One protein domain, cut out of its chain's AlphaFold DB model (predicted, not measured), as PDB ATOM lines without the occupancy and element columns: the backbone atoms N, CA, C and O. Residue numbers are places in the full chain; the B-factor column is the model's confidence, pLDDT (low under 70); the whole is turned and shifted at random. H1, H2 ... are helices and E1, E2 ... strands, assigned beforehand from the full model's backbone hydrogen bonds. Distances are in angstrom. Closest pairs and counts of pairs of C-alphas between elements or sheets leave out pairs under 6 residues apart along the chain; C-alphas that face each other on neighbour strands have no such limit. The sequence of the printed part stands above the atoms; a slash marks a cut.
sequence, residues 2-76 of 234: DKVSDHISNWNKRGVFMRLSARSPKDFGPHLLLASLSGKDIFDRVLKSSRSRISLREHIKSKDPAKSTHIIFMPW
ATOM      1  N   ASP A   2     -30.279 -36.667  -0.200       75.12
ATOM      2  CA  ASP A   2     -29.894 -37.511  -1.348       75.12
ATOM      3  C   ASP A   2     -28.470 -37.260  -1.862       75.12
ATOM      4  O   ASP A   2     -27.651 -38.167  -1.842       75.12
ATOM      5  N   LYS A   3     -28.090 -36.006  -2.149       79.88
ATOM      6  CA  LYS A   3     -26.727 -35.680  -2.626       79.88
ATOM      7  C   LYS A   3     -25.600 -36.081  -1.663       79.88
ATOM      8  O   LYS A   3     -24.500 -36.409  -2.106       79.88
ATOM      9  N   VAL A   4     -25.842 -35.995  -0.351       78.06
ATOM     10  CA  VAL A   4     -24.849 -36.363   0.673       78.06
ATOM     11  C   VAL A   4     -24.765 -37.880   0.776       78.06
ATOM     12  O   VAL A   4     -23.665 -38.422   0.809       78.06
ATOM     13  N   SER A   5     -25.913 -38.556   0.778       79.62
ATOM     14  CA  SER A   5     -25.981 -40.015   0.758       79.62
ATOM     15  C   SER A   5     -25.316 -40.592  -0.495       79.62
ATOM     16  O   SER A   5     -24.513 -41.512  -0.365       79.62
ATOM     17  N   ASP A   6     -25.539 -39.994  -1.668       79.94
ATOM     18  CA  ASP A   6     -24.889 -40.376  -2.926       79.94
ATOM     19  C   ASP A   6     -23.367 -40.237  -2.821       79.94
ATOM     20  O   ASP A   6     -22.626 -41.160  -3.160       79.94
ATOM     21  N   HIS A   7     -22.881 -39.113  -2.279       78.88
ATOM     22  CA  HIS A   7     -21.450 -38.922  -2.047       78.88
ATOM     23  C   HIS A   7     -20.880 -39.982  -1.111       78.88
ATOM     24  O   HIS A   7     -19.873 -40.584  -1.458       78.88
ATOM     25  N   ILE A   8     -21.518 -40.245   0.032       80.44
ATOM     26  CA  ILE A   8     -21.065 -41.265   0.989       80.44
ATOM     27  C   ILE A   8     -21.068 -42.655   0.347       80.44
ATOM     28  O   ILE A   8     -20.122 -43.407   0.549       80.44
ATOM     29  N   SER A   9     -22.079 -42.974  -0.465       76.88
ATOM     30  CA  SER A   9     -22.177 -44.268  -1.150       76.88
ATOM     31  C   SER A   9     -21.068 -44.497  -2.183       76.88
ATOM     32  O   SER A   9     -20.700 -45.642  -2.439       76.88
ATOM     33  N   ASN A  10     -20.504 -43.413  -2.731       77.62
ATOM     34  CA  ASN A  10     -19.353 -43.465  -3.632       77.62
ATOM     35  C   ASN A  10     -18.027 -43.694  -2.890       77.62
ATOM     36  O   ASN A  10     -17.034 -44.074  -3.513       77.62
ATOM     37  N   TRP A  11     -17.981 -43.466  -1.575       71.81
ATOM     38  CA  TRP A  11     -16.840 -43.860  -0.760       71.81
ATOM     39  C   TRP A  11     -16.947 -45.348  -0.405       71.81
ATOM     40  O   TRP A  11     -18.032 -45.920  -0.323       71.81
ATOM     41  N   ASN A  12     -15.795 -45.992  -0.199       62.78
ATOM     42  CA  ASN A  12     -15.695 -47.344   0.357       62.78
ATOM     43  C   ASN A  12     -16.723 -47.541   1.495       62.78
ATOM     44  O   ASN A  12     -16.890 -46.648   2.325       62.78
ATOM     45  N   LYS A  13     -17.349 -48.729   1.575       67.94
ATOM     46  CA  LYS A  13     -18.306 -49.163   2.622       67.94
ATOM     47  C   LYS A  13     -17.904 -48.838   4.074       67.94
ATOM     48  O   LYS A  13     -18.739 -48.950   4.962       67.94
ATOM     49  N   ARG A  14     -16.648 -48.461   4.325       82.94
ATOM     50  CA  ARG A  14     -16.129 -47.963   5.609       82.94
ATOM     51  C   ARG A  14     -16.684 -46.597   6.035       82.94
ATOM     52  O   ARG A  14     -16.602 -46.275   7.213       82.94
ATOM     53  N   GLY A  15     -17.263 -45.813   5.125       89.50
ATOM     54  CA  GLY A  15     -17.829 -44.499   5.439       89.50
ATOM     55  C   GLY A  15     -16.805 -43.366   5.463       89.50
ATOM     56  O   GLY A  15     -15.679 -43.503   4.975       89.50
ATOM     57  N   VAL A  16     -17.220 -42.217   6.006       91.56
ATOM     58  CA  VAL A  16     -16.437 -40.973   5.937       91.56
ATOM     59  C   VAL A  16     -16.268 -40.283   7.288       91.56
ATOM     60  O   VAL A  16     -17.186 -40.217   8.116       91.56
ATOM     61  N   PHE A  17     -15.098 -39.678   7.474       91.81
ATOM     62  CA  PHE A  17     -14.921 -38.582   8.416       91.81
ATOM     63  C   PHE A  17     -15.445 -37.288   7.780       91.81
ATOM     64  O   PHE A  17     -15.261 -37.050   6.586       91.81
ATOM     65  N   MET A  18     -16.087 -36.429   8.573       92.75
ATOM     66  CA  MET A  18     -16.621 -35.157   8.086       92.75
ATOM     67  C   MET A  18     -16.119 -33.978   8.911       92.75
ATOM     68  O   MET A  18     -16.071 -34.038  10.136       92.75
ATOM     69  N   ARG A  19     -15.820 -32.859   8.257       92.94
ATOM     70  CA  ARG A  19     -15.555 -31.584   8.938       92.94
ATOM     71  C   ARG A  19     -16.230 -30.419   8.233       92.94
ATOM     72  O   ARG A  19     -16.605 -30.525   7.067       92.94
ATOM     73  N   LEU A  20     -16.363 -29.304   8.940       92.50
ATOM     74  CA  LEU A  20     -16.609 -28.014   8.306       92.50
ATOM     75  C   LEU A  20     -15.275 -27.369   7.906       92.50
ATOM     76  O   LEU A  20     -14.212 -27.804   8.360       92.50
ATOM     77  N   SER A  21     -15.331 -26.297   7.107       89.00
ATOM     78  CA  SER A  21     -14.139 -25.551   6.665       89.00
ATOM     79  C   SER A  21     -13.162 -25.259   7.813       89.00
ATOM     80  O   SER A  21     -11.971 -25.527   7.697       89.00
ATOM     81  N   ALA A  22     -13.666 -24.760   8.947       84.00
ATOM     82  CA  ALA A  22     -12.819 -24.323  10.058       84.00
ATOM     83  C   ALA A  22     -12.671 -25.355  11.184       84.00
ATOM     84  O   ALA A  22     -11.685 -25.316  11.912       84.00
ATOM     85  N   ARG A  23     -13.658 -26.237  11.393       88.94
ATOM     86  CA  ARG A  23     -13.707 -27.096  12.587       88.94
ATOM     87  C   ARG A  23     -14.334 -28.453  12.297       88.94
ATOM     88  O   ARG A  23     -15.341 -28.551  11.598       88.94
ATOM     89  N   SER A  24     -13.788 -29.474  12.942       92.00
ATOM     90  CA  SER A  24     -14.417 -30.788  13.062       92.00
ATOM     91  C   SER A  24     -15.321 -30.848  14.309       92.00
ATOM     92  O   SER A  24     -14.961 -30.256  15.341       92.00
ATOM     93  N   PRO A  25     -16.466 -31.555  14.258       94.31
ATOM     94  CA  PRO A  25     -17.409 -31.713  15.373       94.31
ATOM     95  C   PRO A  25     -16.912 -32.658  16.490       94.31
ATOM     96  O   PRO A  25     -17.645 -33.523  16.962       94.31
ATOM     97  N   LYS A  26     -15.652 -32.503  16.929       90.06
ATOM     98  CA  LYS A  26     -14.968 -33.376  17.912       90.06
ATOM     99  C   LYS A  26     -15.626 -33.398  19.305       90.06
ATOM    100  O   LYS A  26     -15.340 -34.283  20.094       90.06
ATOM    101  N   ASP A  27     -16.512 -32.454  19.614       91.69
ATOM    102  CA  ASP A  27     -17.283 -32.411  20.866       91.69
ATOM    103  C   ASP A  27     -18.563 -33.266  20.836       91.69
ATOM    104  O   ASP A  27     -19.201 -33.461  21.868       91.69
ATOM    105  N   PHE A  28     -18.945 -33.800  19.673       93.62
ATOM    106  CA  PHE A  28     -20.007 -34.791  19.562       93.62
ATOM    107  C   PHE A  28     -19.386 -36.189  19.601       93.62
ATOM    108  O   PHE A  28     -18.851 -36.640  18.596       93.62
ATOM    109  N   GLY A  29     -19.464 -36.884  20.740       89.56
ATOM    110  CA  GLY A  29     -18.762 -38.158  20.989       89.56
ATOM    111  C   GLY A  29     -18.756 -39.169  19.827       89.56
ATOM    112  O   GLY A  29     -17.677 -39.609  19.431       89.56
ATOM    113  N   PRO A  30     -19.905 -39.482  19.189       92.00
ATOM    114  CA  PRO A  30     -19.934 -40.398  18.049       92.00
ATOM    115  C   PRO A  30     -19.055 -39.981  16.864       92.00
ATOM    116  O   PRO A  30     -18.818 -40.796  15.983       92.00
ATOM    117  N   HIS A  31     -18.647 -38.713  16.765       90.75
ATOM    118  CA  HIS A  31     -17.793 -38.201  15.690       90.75
ATOM    119  C   HIS A  31     -16.368 -38.728  15.763       90.75
ATOM    120  O   HIS A  31     -15.745 -38.900  14.721       90.75
ATOM    121  N   LEU A  32     -15.880 -38.995  16.972       85.88
ATOM    122  CA  LEU A  32     -14.543 -39.538  17.192       85.88
ATOM    123  C   LEU A  32     -14.519 -41.066  17.092       85.88
ATOM    124  O   LEU A  32     -13.484 -41.640  16.799       85.88
ATOM    125  N   LEU A  33     -15.658 -41.720  17.332       88.12
ATOM    126  CA  LEU A  33     -15.713 -43.175  17.498       88.12
ATOM    127  C   LEU A  33     -16.241 -43.924  16.277       88.12
ATOM    128  O   LEU A  33     -16.045 -45.130  16.177       88.12
ATOM    129  N   LEU A  34     -16.976 -43.245  15.394       91.75
ATOM    130  CA  LEU A  34     -17.702 -43.892  14.307       91.75
ATOM    131  C   LEU A  34     -17.526 -43.124  13.002       91.75
ATOM    132  O   LEU A  34     -17.645 -41.895  12.961       91.75
ATOM    133  N   ALA A  35     -17.367 -43.861  11.907       92.56
ATOM    134  CA  ALA A  35     -17.539 -43.311  10.575       92.56
ATOM    135  C   ALA A  35     -18.964 -42.769  10.385       92.56
ATOM    136  O   ALA A  35     -19.915 -43.184  11.052       92.56
ATOM    137  N   SER A  36     -19.125 -41.829   9.460       93.06
ATOM    138  CA  SER A  36     -20.449 -41.401   9.002       93.06
ATOM    139  C   SER A  36     -20.851 -42.282   7.825       93.06
ATOM    140  O   SER A  36     -20.130 -42.326   6.825       93.06
ATOM    141  N   LEU A  37     -21.974 -42.987   7.951       91.69
ATOM    142  CA  LEU A  37     -22.443 -43.969   6.966       91.69
ATOM    143  C   LEU A  37     -23.652 -43.466   6.174       91.69
ATOM    144  O   LEU A  37     -24.043 -44.066   5.178       91.69
ATOM    145  N   SER A  38     -24.247 -42.356   6.606       90.75
ATOM    146  CA  SER A  38     -25.437 -41.778   5.996       90.75
ATOM    147  C   SER A  38     -25.437 -40.254   6.079       90.75
ATOM    148  O   SER A  38     -24.760 -39.658   6.922       90.75
ATOM    149  N   GLY A  39     -26.262 -39.604   5.250       91.12
ATOM    150  CA  GLY A  39     -26.507 -38.167   5.376       91.12
ATOM    151  C   GLY A  39     -27.025 -37.778   6.764       91.12
ATOM    152  O   GLY A  39     -26.623 -36.747   7.300       91.12
ATOM    153  N   LYS A  40     -27.830 -38.637   7.403       92.31
ATOM    154  CA  LYS A  40     -28.312 -38.411   8.770       92.31
ATOM    155  C   LYS A  40     -27.163 -38.311   9.776       92.31
ATOM    156  O   LYS A  40     -27.186 -37.404  10.602       92.31
ATOM    157  N   ASP A  41     -26.150 -39.176   9.687       93.00
ATOM    158  CA  ASP A  41     -24.984 -39.117  10.583       93.00
ATOM    159  C   ASP A  41     -24.231 -37.791  10.433       93.00
ATOM    160  O   ASP A  41     -23.822 -37.182  11.425       93.00
ATOM    161  N   ILE A  42     -24.091 -37.315   9.189       93.69
ATOM    162  CA  ILE A  42     -23.481 -36.017   8.877       93.69
ATOM    163  C   ILE A  42     -24.276 -34.883   9.521       93.69
ATOM    164  O   ILE A  42     -23.706 -34.049  10.225       93.69
ATOM    165  N   PHE A  43     -25.594 -34.847   9.322       93.25
ATOM    166  CA  PHE A  43     -26.419 -33.786   9.894       93.25
ATOM    167  C   PHE A  43     -26.479 -33.854  11.418       93.25
ATOM    168  O   PHE A  43     -26.388 -32.811  12.062       93.25
ATOM    169  N   ASP A  44     -26.530 -35.047  12.013       94.75
ATOM    170  CA  ASP A  44     -26.439 -35.209  13.465       94.75
ATOM    171  C   ASP A  44     -25.135 -34.599  14.003       94.75
ATOM    172  O   ASP A  44     -25.171 -33.827  14.963       94.75
ATOM    173  N   ARG A  45     -23.995 -34.854  13.351       94.81
ATOM    174  CA  ARG A  45     -22.694 -34.257  13.706       94.81
ATOM    175  C   ARG A  45     -22.688 -32.737  13.591       94.81
ATOM    176  O   ARG A  45     -22.193 -32.059  14.490       94.81
ATOM    177  N   VAL A  46     -23.226 -32.190  12.503       94.06
ATOM    178  CA  VAL A  46     -23.259 -30.737  12.278       94.06
ATOM    179  C   VAL A  46     -24.190 -30.043  13.275       94.06
ATOM    180  O   VAL A  46     -23.820 -29.013  13.836       94.06
ATOM    181  N   LEU A  47     -25.374 -30.605  13.522       93.94
ATOM    182  CA  LEU A  47     -26.425 -29.963  14.313       93.94
ATOM    183  C   LEU A  47     -26.245 -30.149  15.825       93.94
ATOM    184  O   LEU A  47     -26.637 -29.269  16.591       93.94
ATOM    185  N   LYS A  48     -25.646 -31.263  16.269       95.88
ATOM    186  CA  LYS A  48     -25.448 -31.560  17.700       95.88
ATOM    187  C   LYS A  48     -24.095 -31.100  18.240       95.88
ATOM    188  O   LYS A  48     -23.918 -31.052  19.453       95.88
ATOM    189  N   SER A  49     -23.151 -30.731  17.374       96.25
ATOM    190  CA  SER A  49     -21.855 -30.189  17.788       96.25
ATOM    191  C   SER A  49     -21.936 -28.693  18.089       96.25
ATOM    192  O   SER A  49     -22.318 -27.871  17.248       96.25
ATOM    193  N   SER A  50     -21.481 -28.307  19.282       95.06
ATOM    194  CA  SER A  50     -21.302 -26.901  19.633       95.06
ATOM    195  C   SER A  50     -20.203 -26.252  18.787       95.06
ATOM    196  O   SER A  50     -20.371 -25.107  18.364       95.06
ATOM    197  N   ARG A  51     -19.134 -26.987  18.445       93.06
ATOM    198  CA  ARG A  51     -18.053 -26.508  17.561       93.06
ATOM    199  C   ARG A  51     -18.575 -26.158  16.168       93.06
ATOM    200  O   ARG A  51     -18.262 -25.076  15.661       93.06
ATOM    201  N   SER A  52     -19.403 -27.028  15.584       94.31
ATOM    202  CA  SER A  52     -20.072 -26.777  14.300       94.31
ATOM    203  C   SER A  52     -20.993 -25.566  14.377       94.31
ATOM    204  O   SER A  52     -20.902 -24.667  13.541       94.31
ATOM    205  N   ARG A  53     -21.812 -25.472  15.433       92.94
ATOM    206  CA  ARG A  53     -22.693 -24.317  15.664       92.94
ATOM    207  C   ARG A  53     -21.920 -22.999  15.737       92.94
ATOM    208  O   ARG A  53     -22.359 -22.011  15.149       92.94
ATOM    209  N   ILE A  54     -20.780 -22.962  16.434       91.19
ATOM    210  CA  ILE A  54     -19.946 -21.753  16.498       91.19
ATOM    211  C   ILE A  54     -19.393 -21.427  15.103       91.19
ATOM    212  O   ILE A  54     -19.498 -20.280  14.681       91.19
ATOM    213  N   SER A  55     -18.880 -22.418  14.362       89.88
ATOM    214  CA  SER A  55     -18.354 -22.206  13.003       89.88
ATOM    215  C   SER A  55     -19.415 -21.639  12.050       89.88
ATOM    216  O   SER A  55     -19.139 -20.685  11.324       89.88
ATOM    217  N   LEU A  56     -20.642 -22.171  12.085       91.44
ATOM    218  CA  LEU A  56     -21.760 -21.673  11.278       91.44
ATOM    219  C   LEU A  56     -22.168 -20.252  11.694       91.44
ATOM    220  O   LEU A  56     -22.370 -19.389  10.843       91.44
ATOM    221  N   ARG A  57     -22.229 -19.967  13.001       91.00
ATOM    222  CA  ARG A  57     -22.535 -18.623  13.516       91.00
ATOM    223  C   ARG A  57     -21.468 -17.596  13.127       91.00
ATOM    224  O   ARG A  57     -21.814 -16.469  12.788       91.00
ATOM    225  N   GLU A  58     -20.188 -17.955  13.180       88.94
ATOM    226  CA  GLU A  58     -19.078 -17.105  12.727       88.94
ATOM    227  C   GLU A  58     -19.125 -16.847  11.217       88.94
ATOM    228  O   GLU A  58     -18.732 -15.774  10.764       88.94
ATOM    229  N   HIS A  59     -19.586 -17.820  10.431       88.94
ATOM    230  CA  HIS A  59     -19.805 -17.640   9.000       88.94
ATOM    231  C   HIS A  59     -20.967 -16.676   8.728       88.94
ATOM    232  O   HIS A  59     -20.757 -15.691   8.034       88.94
ATOM    233  N   ILE A  60     -22.129 -16.870   9.366       90.12
ATOM    234  CA  ILE A  60     -23.301 -15.980   9.222       90.12
ATOM    235  C   ILE A  60     -22.975 -14.532   9.622       90.12
ATOM    236  O   ILE A  60     -23.470 -13.589   9.016       90.12
ATOM    237  N   LYS A  61     -22.147 -14.339  10.657       91.00
ATOM    238  CA  LYS A  61     -21.728 -13.002  11.110       91.00
ATOM    239  C   LYS A  61     -20.664 -12.354  10.227       91.00
ATOM    240  O   LYS A  61     -20.396 -11.162  10.387       91.00
ATOM    241  N   SER A  62     -20.001 -13.124   9.373       87.81
ATOM    242  CA  SER A  62     -18.940 -12.602   8.527       87.81
ATOM    243  C   SER A  62     -19.539 -11.739   7.423       87.81
ATOM    244  O   SER A  62     -20.513 -12.120   6.787       87.81
ATOM    245  N   LYS A  63     -18.941 -10.569   7.197       90.44
ATOM    246  CA  LYS A  63     -19.280  -9.694   6.065       90.44
ATOM    247  C   LYS A  63     -18.418  -9.970   4.833       90.44
ATOM    248  O   LYS A  63     -18.537  -9.248   3.854       90.44
ATOM    249  N   ASP A  64     -17.520 -10.950   4.912       88.31
ATOM    250  CA  ASP A  64     -16.629 -11.302   3.815       88.31
ATOM    251  C   ASP A  64     -17.411 -12.105   2.762       88.31
ATOM    252  O   ASP A  64     -17.784 -13.250   3.035       88.31
ATOM    253  N   PRO A  65     -17.670 -11.534   1.571       81.12
ATOM    254  CA  PRO A  65     -18.434 -12.209   0.529       81.12
ATOM    255  C   PRO A  65     -17.688 -13.410  -0.071       81.12
ATOM    256  O   PRO A  65     -18.322 -14.254  -0.700       81.12
ATOM    257  N   ALA A  66     -16.367 -13.506   0.116       81.94
ATOM    258  CA  ALA A  66     -15.573 -14.642  -0.345       81.94
ATOM    259  C   ALA A  66     -15.612 -15.824   0.637       81.94
ATOM    260  O   ALA A  66     -15.226 -16.939   0.281       81.94
ATOM    261  N   LYS A  67     -16.077 -15.614   1.874       83.94
ATOM    262  CA  LYS A  67     -16.135 -16.677   2.873       83.94
ATOM    263  C   LYS A  67     -17.271 -17.634   2.532       83.94
ATOM    264  O   LYS A  67     -18.435 -17.257   2.575       83.94
ATOM    265  N   SER A  68     -16.942 -18.899   2.303       86.31
ATOM    266  CA  SER A  68     -17.886 -20.009   2.148       86.31
ATOM    267  C   SER A  68     -17.715 -21.037   3.271       86.31
ATOM    268  O   SER A  68     -16.620 -21.244   3.806       86.31
ATOM    269  N   THR A  69     -18.807 -21.702   3.650       88.19
ATOM    270  CA  THR A  69     -18.738 -22.883   4.521       88.19
ATOM    271  C   THR A  69     -18.955 -24.128   3.684       88.19
ATOM    272  O   THR A  69     -19.974 -24.262   3.012       88.19
ATOM    273  N   HIS A  70     -18.004 -25.048   3.759       90.88
ATOM    274  CA  HIS A  70     -18.068 -26.339   3.099       90.88
ATOM    275  C   HIS A  70     -18.235 -27.439   4.139       90.88
ATOM    276  O   HIS A  70     -17.707 -27.343   5.248       90.88
ATOM    277  N   ILE A  71     -18.946 -28.493   3.746       91.25
ATOM    278  CA  ILE A  71     -18.863 -29.796   4.398       91.25
ATOM    279  C   ILE A  71     -17.837 -30.593   3.600       91.25
ATOM    280  O   ILE A  71     -17.978 -30.757   2.390       91.25
ATOM    281  N   ILE A  72     -16.787 -31.038   4.275       91.25
ATOM    282  CA  ILE A  72     -15.666 -31.755   3.675       91.25
ATOM    283  C   ILE A  72     -15.750 -33.203   4.142       91.25
ATOM    284  O   ILE A  72     -15.826 -33.454   5.347       91.25
ATOM    285  N   PHE A  73     -15.722 -34.134   3.190       90.44
ATOM    286  CA  PHE A  73     -15.664 -35.569   3.453       90.44
ATOM    287  C   PHE A  73     -14.253 -36.082   3.206       90.44
ATOM    288  O   PHE A  73     -13.631 -35.755   2.195       90.44
ATOM    289  N   MET A  74     -13.762 -36.885   4.140       87.62
ATOM    290  CA  MET A  74     -12.475 -37.564   4.064       87.62
ATOM    291  C   MET A  74     -12.704 -39.061   4.303       87.62
ATOM    292  O   MET A  74     -13.643 -39.408   5.032       87.62
ATOM    293  N   PRO A  75     -11.881 -39.951   3.720       86.56
ATOM    294  CA  PRO A  75     -11.944 -41.369   4.044       86.56
ATOM    295  C   PRO A  75     -11.885 -41.576   5.556       86.56
ATOM    296  O   PRO A  75     -11.068 -40.954   6.237       86.56
ATOM    297  N   TRP A  76     -12.737 -42.451   6.081       88.12
ATOM    298  CA  TRP A  76     -12.553 -42.935   7.442       88.12
ATOM    299  C   TRP A  76     -11.302 -43.827   7.518       88.12
ATOM    300  O   TRP A  76     -11.103 -44.683   6.651       88.12
TER     301      TRP A  76
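Overview. This is residues 2 to 76 of the 234 residues of the protein "Hypothetical protein" of Paramoeba aestuarina (UniProt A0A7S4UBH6). A narrow two-stranded antiparallel ribbon, E1 beside E2, has helix H3 over one face, nearer to E1 than to E2, while H1 sits past the E2 side and touches the start of H3. H4 turns off from H3 at a corner and extends past the end of the ribbon, and the loop of residues 61 to 66 sticks out beyond it; short H2 lies on the E1 side. The printed part has 75 residues, with four named helices and two named strands in the order H1, E1, H2, H3, H4, E2, and its class is mixed, helices and strands. It is compact, with a radius of gyration of the C-alphas of 12.6 A, yet elongated in outline, spanning 40 by 24 by 18 A.

Arrangement. E1, residues 16 to 20, and E2, residues 71 to 75, are antiparallel neighbours, with 150 degrees between their directions. N 17 and O 74 are 2.9 A apart and N 72 and O 19 are 2.8 A apart, both within hydrogen-bond range. H3, residues 39 to 48, comes closest to E1 at the C-alphas of Ile 42 and Met 18, 7.0 A apart. H1, residues 2 to 10, touches H3, the closest C-alphas being those of Ser 5 and Gly 39, 5.0 A apart. They run opposite ways at a steep tilt of 67 degrees, only just short of about perpendicular. H1 and E2 are near each other, with 6 pairs of C-alphas within 10 A. H4, residues 50 to 60, and H3 touch only at the corner by their link, about perpendicular at 87 degrees; their closest C-alphas are those of Ser 52 and Val 46, 5.5 A apart. H2, residues 30 to 33, is close to H3 but not clearly touching it, with the C-alphas of His 31 and Arg 45 closest at 6.6 A. H2 and H4 are apart. Every O i to N i+4 pair is within hydrogen-bond range in H1, H3 and H4; H2 is too short for such a pair, and its one O i to N i+3 pair is not within range.

Along the chain. E1 measures 13.2 A from first to last C-alpha and E2 13.5 A. H4, the longest helix by residues, measures 15.2 A, H3 14.0 A, H1 12.3 A and H2 5.1 A. H1 begins at C-alpha 2 (-29.894, -37.511, -1.348), and E2 ends at C-alpha 75 (-11.944, -41.369, 4.044).

Size, cuts and confidence. The two C-alphas farthest apart, those of Lys 13 and Lys 63, are 39.6 A apart. Residues 61 to 66 stand free. The printed part has no cut and no long link. Its mean pLDDT is 88.2, and residues 12 to 13 are under 70.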